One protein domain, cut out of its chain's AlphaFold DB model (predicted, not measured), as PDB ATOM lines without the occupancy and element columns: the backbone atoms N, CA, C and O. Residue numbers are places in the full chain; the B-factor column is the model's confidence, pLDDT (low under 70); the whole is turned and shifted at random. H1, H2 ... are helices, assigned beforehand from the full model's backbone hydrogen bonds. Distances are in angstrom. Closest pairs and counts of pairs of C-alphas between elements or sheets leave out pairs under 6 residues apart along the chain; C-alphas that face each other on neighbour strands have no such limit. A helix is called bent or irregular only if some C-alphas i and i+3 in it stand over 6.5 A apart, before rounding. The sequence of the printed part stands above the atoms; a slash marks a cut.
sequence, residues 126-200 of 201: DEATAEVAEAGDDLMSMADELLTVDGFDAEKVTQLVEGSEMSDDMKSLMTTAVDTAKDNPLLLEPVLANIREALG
ATOM      1  N   ASP A 126       3.500  48.009  28.657       92.00
ATOM      2  CA  ASP A 126       4.132  47.363  27.506       92.00
ATOM      3  C   ASP A 126       5.620  47.731  27.407       92.00
ATOM      4  O   ASP A 126       6.456  46.843  27.237       92.00
ATOM      5  N   GLU A 127       5.976  49.008  27.594       92.19
ATOM      6  CA  GLU A 127       7.371  49.471  27.619       92.19
ATOM      7  C   GLU A 127       8.157  48.832  28.772       92.19
ATOM      8  O   GLU A 127       9.234  48.280  28.550       92.19
ATOM      9  N   ALA A 128       7.594  48.803  29.985       85.69
ATOM     10  CA  ALA A 128       8.225  48.140  31.126       85.69
ATOM     11  C   ALA A 128       8.401  46.628  30.899       85.69
ATOM     12  O   ALA A 128       9.412  46.047  31.294       85.69
ATOM     13  N   THR A 129       7.435  45.977  30.245       83.88
ATOM     14  CA  THR A 129       7.521  44.550  29.903       83.88
ATOM     15  C   THR A 129       8.617  44.300  28.866       83.88
ATOM     16  O   THR A 129       9.369  43.334  28.997       83.88
ATOM     17  N   ALA A 130       8.744  45.174  27.864       87.44
ATOM     18  CA  ALA A 130       9.812  45.101  26.872       87.44
ATOM     19  C   ALA A 130      11.200  45.317  27.501       87.44
ATOM     20  O   ALA A 130      12.118  44.559  27.200       87.44
ATOM     21  N   GLU A 131      11.347  46.278  28.419       83.81
ATOM     22  CA  GLU A 131      12.606  46.527  29.136       83.81
ATOM     23  C   GLU A 131      13.022  45.323  30.000       83.81
ATOM     24  O   GLU A 131      14.188  44.929  30.005       83.81
ATOM     25  N   VAL A 132      12.068  44.679  30.686       80.62
ATOM     26  CA  VAL A 132      12.326  43.441  31.447       80.62
ATOM     27  C   VAL A 132      12.759  42.299  30.524       80.62
ATOM     28  O   VAL A 132      13.667  41.546  30.880       80.62
ATOM     29  N   ALA A 133      12.140  42.170  29.348       82.19
ATOM     30  CA  ALA A 133      12.524  41.159  28.368       82.19
ATOM     31  C   ALA A 133      13.947  41.397  27.830       82.19
ATOM     32  O   ALA A 133      14.749  40.465  27.838       82.19
ATOM     33  N   GLU A 134      14.298  42.634  27.452       84.69
ATOM     34  CA  GLU A 134      15.662  42.968  27.010       84.69
ATOM     35  C   GLU A 134      16.704  42.710  28.109       84.69
ATOM     36  O   GLU A 134      17.753  42.128  27.840       84.69
ATOM     37  N   ALA A 135      16.408  43.064  29.366       82.81
ATOM     38  CA  ALA A 135      17.301  42.776  30.489       82.81
ATOM     39  C   ALA A 135      17.511  41.264  30.703       82.81
ATOM     40  O   ALA A 135      18.618  40.825  31.035       82.81
ATOM     41  N   GLY A 136      16.463  40.459  30.501       82.94
ATOM     42  CA  GLY A 136      16.542  38.998  30.521       82.94
ATOM     43  C   GLY A 136      17.435  38.443  29.409       82.94
ATOM     44  O   GLY A 136      18.303  37.610  29.681       82.94
ATOM     45  N   ASP A 137      17.277  38.943  28.182       83.19
ATOM     46  CA  ASP A 137      18.094  38.554  27.026       83.19
ATOM     47  C   ASP A 137      19.577  38.917  27.217       83.19
ATOM     48  O   ASP A 137      20.464  38.095  26.956       83.19
ATOM     49  N   ASP A 138      19.863  40.110  27.745       85.88
ATOM     50  CA  ASP A 138      21.222  40.550  28.073       85.88
ATOM     51  C   ASP A 138      21.878  39.618  29.103       85.88
ATOM     52  O   ASP A 138      23.015  39.175  28.911       85.88
ATOM     53  N   LEU A 139      21.162  39.250  30.169       86.12
ATOM     54  CA  LEU A 139      21.654  38.290  31.161       86.12
ATOM     55  C   LEU A 139      21.872  36.903  30.551       86.12
ATOM     56  O   LEU A 139      22.880  36.260  30.858       86.12
ATOM     57  N   MET A 140      20.982  36.459  29.660       84.88
ATOM     58  CA  MET A 140      21.100  35.174  28.972       84.88
ATOM     59  C   MET A 140      22.344  35.109  28.086       84.88
ATOM     60  O   MET A 140      23.030  34.087  28.053       84.88
ATOM     61  N   SER A 141      22.719  36.222  27.453       86.94
ATOM     62  CA  SER A 141      23.975  36.322  26.702       86.94
ATOM     63  C   SER A 141      25.227  36.159  27.582       86.94
ATOM     64  O   SER A 141      26.272  35.717  27.104       86.94
ATOM     65  N   MET A 142      25.111  36.464  28.880       87.06
ATOM     66  CA  MET A 142      26.167  36.317  29.885       87.06
ATOM     67  C   MET A 142      26.035  35.030  30.720       87.06
ATOM     68  O   MET A 142      26.839  34.811  31.632       87.06
ATOM     69  N   ALA A 143      25.052  34.168  30.434       86.69
ATOM     70  CA  ALA A 143      24.719  33.004  31.259       86.69
ATOM     71  C   ALA A 143      25.904  32.045  31.446       86.69
ATOM     72  O   ALA A 143      26.130  31.550  32.549       86.69
ATOM     73  N   ASP A 144      26.706  31.830  30.402       87.00
ATOM     74  CA  ASP A 144      27.883  30.956  30.468       87.00
ATOM     75  C   ASP A 144      28.945  31.450  31.457       87.00
ATOM     76  O   ASP A 144      29.645  30.640  32.066       87.00
ATOM     77  N   GLU A 145      29.055  32.766  31.643       88.81
ATOM     78  CA  GLU A 145      30.015  33.386  32.556       88.81
ATOM     79  C   GLU A 145      29.446  33.446  33.984       88.81
ATOM     80  O   GLU A 145      30.128  33.084  34.950       88.81
ATOM     81  N   LEU A 146      28.165  33.815  34.112       86.31
ATOM     82  CA  LEU A 146      27.446  33.953  35.385       86.31
ATOM     83  C   LEU A 146      27.157  32.612  36.073       86.31
ATOM     84  O   LEU A 146      27.131  32.541  37.300       86.31
ATOM     85  N   LEU A 147      26.967  31.529  35.313       88.69
ATOM     86  CA  LEU A 147      26.662  30.197  35.851       88.69
ATOM     87  C   LEU A 147      27.924  29.388  36.185       88.69
ATOM     88  O   LEU A 147      27.918  28.155  36.133       88.69
ATOM     89  N   THR A 148      29.023  30.055  36.539       88.62
ATOM     90  CA  THR A 148      30.275  29.432  36.994       88.62
ATOM     91  C   THR A 148      30.530  29.718  38.467       88.62
ATOM     92  O   THR A 148      30.027  30.690  39.020       88.62
ATOM     93  N   VAL A 149      31.343  28.883  39.115       87.06
ATOM     94  CA  VAL A 149      31.689  29.056  40.536       87.06
ATOM     95  C   VAL A 149      32.402  30.395  40.787       87.06
ATOM     96  O   VAL A 149      32.173  31.018  41.818       87.06
ATOM     97  N   ASP A 150      33.226  30.850  39.838       86.44
ATOM     98  CA  ASP A 150      33.995  32.098  39.939       86.44
ATOM     99  C   ASP A 150      33.184  33.353  39.554       86.44
ATOM    100  O   ASP A 150      33.467  34.440  40.058       86.44
ATOM    101  N   GLY A 151      32.193  33.215  38.666       84.31
ATOM    102  CA  GLY A 151      31.353  34.311  38.162       84.31
ATOM    103  C   GLY A 151      29.985  34.446  38.839       84.31
ATOM    104  O   GLY A 151      29.203  35.309  38.443       84.31
ATOM    105  N   PHE A 152      29.686  33.605  39.833       89.88
ATOM    106  CA  PHE A 152      28.369  33.533  40.462       89.88
ATOM    107  C   PHE A 152      27.969  34.840  41.160       89.88
ATOM    108  O   PHE A 152      28.608  35.285  42.116       89.88
ATOM    109  N   ASP A 153      26.839  35.394  40.726       89.94
ATOM    110  CA  ASP A 153      26.143  36.511  41.357       89.94
ATOM    111  C   ASP A 153      24.688  36.089  41.576       89.94
ATOM    112  O   ASP A 153      23.931  35.913  40.621       89.94
ATOM    113  N   ALA A 154      24.310  35.873  42.839       87.00
ATOM    114  CA  ALA A 154      22.990  35.354  43.190       87.00
ATOM    115  C   ALA A 154      21.853  36.256  42.685       87.00
ATOM    116  O   ALA A 154      20.832  35.749  42.234       87.00
ATOM    117  N   GLU A 155      22.035  37.576  42.707       88.44
ATOM    118  CA  GLU A 155      21.030  38.520  42.227       88.44
ATOM    119  C   GLU A 155      20.882  38.443  40.698       88.44
ATOM    120  O   GLU A 155      19.760  38.415  40.192       88.44
ATOM    121  N   LYS A 156      21.987  38.337  39.950       87.69
ATOM    122  CA  LYS A 156      21.940  38.218  38.479       87.69
ATOM    123  C   LYS A 156      21.471  36.852  37.997       87.69
ATOM    124  O   LYS A 156      20.762  36.777  37.002       87.69
ATOM    125  N   VAL A 157      21.851  35.775  38.684       89.25
ATOM    126  CA  VAL A 157      21.401  34.414  38.352       89.25
ATOM    127  C   VAL A 157      19.916  34.249  38.670       89.25
ATOM    128  O   VAL A 157      19.201  33.617  37.901       89.25
ATOM    129  N   THR A 158      19.419  34.865  39.744       88.31
ATOM    130  CA  THR A 158      17.975  34.923  40.007       88.31
ATOM    131  C   THR A 158      17.238  35.686  38.908       88.31
ATOM    132  O   THR A 158      16.265  35.163  38.373       88.31
ATOM    133  N   GLN A 159      17.734  36.856  38.487       87.56
ATOM    134  CA  GLN A 159      17.132  37.600  37.369       87.56
ATOM    135  C   GLN A 159      17.186  36.823  36.042       87.56
ATOM    136  O   GLN A 159      16.215  36.826  35.292       87.56
ATOM    137  N   LEU A 160      18.278  36.097  35.775       88.62
ATOM    138  CA  LEU A 160      18.414  35.201  34.622       88.62
ATOM    139  C   LEU A 160      17.339  34.102  34.632       88.62
ATOM    140  O   LEU A 160      16.700  33.831  33.619       88.62
ATOM    141  N   VAL A 161      17.134  33.463  35.787       88.88
ATOM    142  CA  VAL A 161      16.108  32.428  35.964       88.88
ATOM    143  C   VAL A 161      14.710  33.022  35.777       88.88
ATOM    144  O   VAL A 161      13.886  32.428  35.085       88.88
ATOM    145  N   GLU A 162      14.433  34.198  36.335       86.88
ATOM    146  CA  GLU A 162      13.134  34.869  36.219       86.88
ATOM    147  C   GLU A 162      12.818  35.316  34.782       86.88
ATOM    148  O   GLU A 162      11.673  35.177  34.342       86.88
ATOM    149  N   GLY A 163      13.826  35.767  34.030       84.06
ATOM    150  CA  GLY A 163      13.709  36.139  32.616       84.06
ATOM    151  C   GLY A 163      13.674  34.958  31.638       84.06
ATOM    152  O   GLY A 163      13.306  35.139  30.483       84.06
ATOM    153  N   SER A 164      14.016  33.741  32.074       86.31
ATOM    154  CA  SER A 164      14.063  32.560  31.197       86.31
ATOM    155  C   SER A 164      12.683  32.112  30.682       86.31
ATOM    156  O   SER A 164      11.651  32.391  31.289       86.31
ATOM    157  N   GLU A 165      12.632  31.325  29.603       84.12
ATOM    158  CA  GLU A 165      11.374  30.738  29.085       84.12
ATOM    159  C   GLU A 165      10.855  29.529  29.902       84.12
ATOM    160  O   GLU A 165       9.980  28.779  29.465       84.12
ATOM    161  N   MET A 166      11.393  29.305  31.104       84.88
ATOM    162  CA  MET A 166      10.940  28.246  32.008       84.88
ATOM    163  C   MET A 166       9.510  28.508  32.512       84.88
ATOM    164  O   MET A 166       9.057  29.650  32.580       84.88
ATOM    165  N   SER A 167       8.790  27.463  32.934       88.31
ATOM    166  CA  SER A 167       7.494  27.652  33.602       88.31
ATOM    167  C   SER A 167       7.665  28.329  34.966       88.31
ATOM    168  O   SER A 167       8.663  28.098  35.647       88.31
ATOM    169  N   ASP A 168       6.670  29.097  35.410       88.12
ATOM    170  CA  ASP A 168       6.720  29.836  36.684       88.12
ATOM    171  C   ASP A 168       7.025  28.937  37.893       88.12
ATOM    172  O   ASP A 168       7.830  29.288  38.759       88.12
ATOM    173  N   ASP A 169       6.452  27.730  37.913       90.31
ATOM    174  CA  ASP A 169       6.729  26.721  38.941       90.31
ATOM    175  C   ASP A 169       8.216  26.323  38.973       90.31
ATOM    176  O   ASP A 169       8.795  26.101  40.039       90.31
ATOM    177  N   MET A 170       8.851  26.249  37.799       88.56
ATOM    178  CA  MET A 170      10.263  25.905  37.657       88.56
ATOM    179  C   MET A 170      11.159  27.093  38.004       88.56
ATOM    180  O   MET A 170      12.157  26.902  38.695       88.56
ATOM    181  N   LYS A 171      10.780  28.316  37.617       90.75
ATOM    182  CA  LYS A 171      11.474  29.546  38.027       90.75
ATOM    183  C   LYS A 171      11.519  29.663  39.546       90.75
ATOM    184  O   LYS A 171      12.595  29.785  40.113       90.75
ATOM    185  N   SER A 172      10.379  29.500  40.222       90.69
ATOM    186  CA  SER A 172      10.301  29.560  41.688       90.69
ATOM    187  C   SER A 172      11.169  28.497  42.378       90.69
ATOM    188  O   SER A 172      11.862  28.786  43.364       90.69
ATOM    189  N   LEU A 173      11.183  27.273  41.835       92.19
ATOM    190  CA  LEU A 173      12.045  26.197  42.320       92.19
ATOM    191  C   LEU A 173      13.532  26.539  42.144       92.19
ATOM    192  O   LEU A 173      14.317  26.344  43.075       92.19
ATOM    193  N   MET A 174      13.912  27.060  40.976       91.12
ATOM    194  CA  MET A 174      15.294  27.420  40.661       91.12
ATOM    195  C   MET A 174      15.771  28.626  41.476       91.12
ATOM    196  O   MET A 174      16.862  28.558  42.032       91.12
ATOM    197  N   THR A 175      14.954  29.664  41.673       90.69
ATOM    198  CA  THR A 175      15.289  30.805  42.546       90.69
ATOM    199  C   THR A 175      15.541  30.357  43.988       90.69
ATOM    200  O   THR A 175      16.545  30.721  44.595       90.69
ATOM    201  N   THR A 176      14.704  29.459  44.521       91.62
ATOM    202  CA  THR A 176      14.911  28.884  45.866       91.62
ATOM    203  C   THR A 176      16.221  28.086  45.955       91.62
ATOM    204  O   THR A 176      16.908  28.088  46.984       91.62
ATOM    205  N   ALA A 177      16.586  27.386  44.877       89.81
ATOM    206  CA  ALA A 177      17.849  26.665  44.791       89.81
ATOM    207  C   ALA A 177      19.055  27.622  44.727       89.81
ATOM    208  O   ALA A 177      20.059  27.351  45.388       89.81
ATOM    209  N   VAL A 178      18.945  28.751  44.013       89.88
ATOM    210  CA  VAL A 178      19.961  29.822  43.959       89.88
ATOM    211  C   VAL A 178      20.184  30.434  45.344       89.88
ATOM    212  O   VAL A 178      21.332  30.549  45.772       89.88
ATOM    213  N   ASP A 179      19.118  30.728  46.091       90.56
ATOM    214  CA  ASP A 179      19.217  31.221  47.474       90.56
ATOM    215  C   ASP A 179      19.894  30.202  48.402       90.56
ATOM    216  O   ASP A 179      20.762  30.538  49.207       90.56
ATOM    217  N   THR A 180      19.567  28.918  48.245       88.62
ATOM    218  CA  THR A 180      20.208  27.848  49.023       88.62
ATOM    219  C   THR A 180      21.695  27.700  48.675       88.62
ATOM    220  O   THR A 180      22.519  27.425  49.551       88.62
ATOM    221  N   ALA A 181      22.058  27.886  47.404       88.44
ATOM    222  CA  ALA A 181      23.439  27.856  46.929       88.44
ATOM    223  C   ALA A 181      24.249  29.078  47.395       88.44
ATOM    224  O   ALA A 181      25.434  28.932  47.702       88.44
ATOM    225  N   LYS A 182      23.613  30.252  47.515       87.06
ATOM    226  CA  LYS A 182      24.210  31.485  48.060       87.06
ATOM    227  C   LYS A 182      24.728  31.281  49.485       87.06
ATOM    228  O   LYS A 182      25.844  31.692  49.799       87.06
ATOM    229  N   ASP A 183      23.952  30.590  50.317       89.88
ATOM    230  CA  ASP A 183      24.306  30.323  51.715       89.88
ATOM    231  C   ASP A 183      25.200  29.082  51.899       89.88
ATOM    232  O   ASP A 183      25.752  28.863  52.984       89.88
ATOM    233  N   ASN A 184      25.366  28.254  50.859       87.69
ATOM    234  CA  ASN A 184      26.124  27.009  50.939       87.69
ATOM    235  C   ASN A 184      26.993  26.739  49.691       87.69
ATOM    236  O   ASN A 184      26.527  26.123  48.725       87.69
ATOM    237  N   PRO A 185      28.301  27.060  49.737       82.50
ATOM    238  CA  PRO A 185      29.194  26.926  48.585       82.50
ATOM    239  C   PRO A 185      29.443  25.474  48.148       82.50
ATOM    240  O   PRO A 185      29.877  25.249  47.023       82.50
ATOM    241  N   LEU A 186      29.153  24.472  48.991       85.88
ATOM    242  CA  LEU A 186      29.263  23.057  48.600       85.88
ATOM    243  C   LEU A 186      28.136  22.613  47.655       85.88
ATOM    244  O   LEU A 186      28.269  21.592  46.986       85.88
ATOM    245  N   LEU A 187      27.021  23.347  47.632       87.44
ATOM    246  CA  LEU A 187      25.852  23.050  46.802       87.44
ATOM    247  C   LEU A 187      25.818  23.881  45.515       87.44
ATOM    248  O   LEU A 187      25.011  23.607  44.633       87.44
ATOM    249  N   LEU A 188      26.706  24.863  45.391       88.12
ATOM    250  CA  LEU A 188      26.694  25.837  44.309       88.12
ATOM    251  C   LEU A 188      26.956  25.189  42.944       88.12
ATOM    252  O   LEU A 188      26.163  25.345  42.024       88.12
ATOM    253  N   GLU A 189      27.997  24.370  42.830       88.50
ATOM    254  CA  GLU A 189      28.339  23.666  41.586       88.50
ATOM    255  C   GLU A 189      27.213  22.734  41.068       88.50
ATOM    256  O   GLU A 189      26.828  22.864  39.902       88.50
ATOM    257  N   PRO A 190      26.601  21.848  41.887       89.38
ATOM    258  CA  PRO A 190      25.479  21.022  41.432       89.38
ATOM    259  C   PRO A 190      24.180  21.805  41.171       89.38
ATOM    260  O   PRO A 190      23.384  21.379  40.334       89.38
ATOM    261  N   VAL A 191      23.941  22.936  41.843       89.62
ATOM    262  CA  VAL A 191      22.777  23.798  41.563       89.62
ATOM    263  C   VAL A 191      22.950  24.530  40.230       89.62
ATOM    264  O   VAL A 191      22.041  24.504  39.405       89.62
ATOM    265  N   LEU A 192      24.131  25.094  39.960       89.56
ATOM    266  CA  LEU A 192      24.428  25.759  38.686       89.56
ATOM    267  C   LEU A 192      24.378  24.802  37.490       89.56
ATOM    268  O   LEU A 192      23.929  25.190  36.414       89.56
ATOM    269  N   ALA A 193      24.788  23.544  37.676       90.44
ATOM    270  CA  ALA A 193      24.659  22.515  36.647       90.44
ATOM    271  C   ALA A 193      23.190  22.232  36.286       90.44
ATOM    272  O   ALA A 193      22.865  22.152  35.105       90.44
ATOM    273  N   ASN A 194      22.304  22.143  37.286       88.94
ATOM    274  CA  ASN A 194      20.864  21.977  37.051       88.94
ATOM    275  C   ASN A 194      20.257  23.189  36.334       88.94
ATOM    276  O   ASN A 194      19.423  23.017  35.452       88.94
ATOM    277  N   ILE A 195      20.682  24.404  36.693       88.31
ATOM    278  CA  ILE A 195      20.200  25.630  36.044       88.31
ATOM    279  C   ILE A 195      20.642  25.666  34.574       88.31
ATOM    280  O   ILE A 195      19.807  25.925  33.714       88.31
ATOM    281  N   ARG A 196      21.903  25.330  34.254       88.94
ATOM    282  CA  ARG A 196      22.349  25.214  32.851       88.94
ATOM    283  C   ARG A 196      21.569  24.169  32.067       88.94
ATOM    284  O   ARG A 196      21.092  24.477  30.982       88.94
ATOM    285  N   GLU A 197      21.403  22.969  32.622       89.81
ATOM    286  CA  GLU A 197      20.660  21.891  31.957       89.81
ATOM    287  C   GLU A 197      19.226  22.323  31.644       89.81
ATOM    288  O   GLU A 197      18.721  22.098  30.545       89.81
ATOM    289  N   ALA A 198      18.582  22.990  32.598       85.94
ATOM    290  CA  ALA A 198      17.214  23.442  32.441       85.94
ATOM    291  C   ALA A 198      17.081  24.650  31.486       85.94
ATOM    292  O   ALA A 198      16.019  24.834  30.894       85.94
ATOM    293  N   LEU A 199      18.160  25.417  31.286       85.75
ATOM    294  CA  LEU A 199      18.296  26.448  30.249       85.75
ATOM    295  C   LEU A 199      18.767  25.892  28.887       85.75
ATOM    296  O   LEU A 199      18.770  26.622  27.898       85.75
ATOM    297  N   GLY A 200      19.140  24.608  28.812       83.81
ATOM    298  CA  GLY A 200      19.610  23.953  27.588       83.81
ATOM    299  C   GLY A 200      21.045  24.304  27.167       83.81
ATOM    300  O   GLY A 200      21.363  24.155  25.985       83.81
TER     301      GLY A 200
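This is residues 126 to 200 of the 201 residues of an uncharacterized protein of Roseobacter sp. CCS2 (UniProt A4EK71). A long helix, H1, whose residues 126 to 131 stick out as an arm, leads through short H2 to three helices, H3, H4 and H5, folded back and forth. The printed part has 75 residues, with five named helices in the order H1 to H5 and no named strand; its class is all helix, helices holding 61 of the 75 printed residues, and it is compact, with a radius of gyration of the C-alphas of 12.0 A and spans of 41 by 25 by 22 A.

H1, residues 126 to 141, touches the hub H3, residues 154 to 163, at a steep tilt of 60 degrees, closest C-alphas Gly 136 and Gly 163, 4.5 A. H2, residues 143 to 146, touches H3, closest C-alphas Leu 146 and Val 157, 6.7 A. H3 and H4, residues 168 to 183, form a hairpin at 8 degrees, closest C-alphas Thr 158 and Thr 175, 5.5 A. H4 and H5, residues 185 to 199, form another at 23 degrees, closest C-alphas Ala 181 and Leu 188, 4.6 A. O i to N i+4 pairs are all within hydrogen-bond range in H1, H3 and H4, and 9 of 11 in H5; H2 is too short for one.

H1 runs 22.7 A from C-alpha 126 at (4.132, 47.363, 27.506). H4 runs 23.1 A; H5, 21.3 A, ends at C-alpha 199 (18.296, 26.448, 30.249) and is irregular, C-alphas 186 and 189 being 7.1 A apart.

The farthest C-alphas, Asp 126 and Leu 186, are 40.8 A apart. The printed part has no cut and no long link, and no printed residue is under 70.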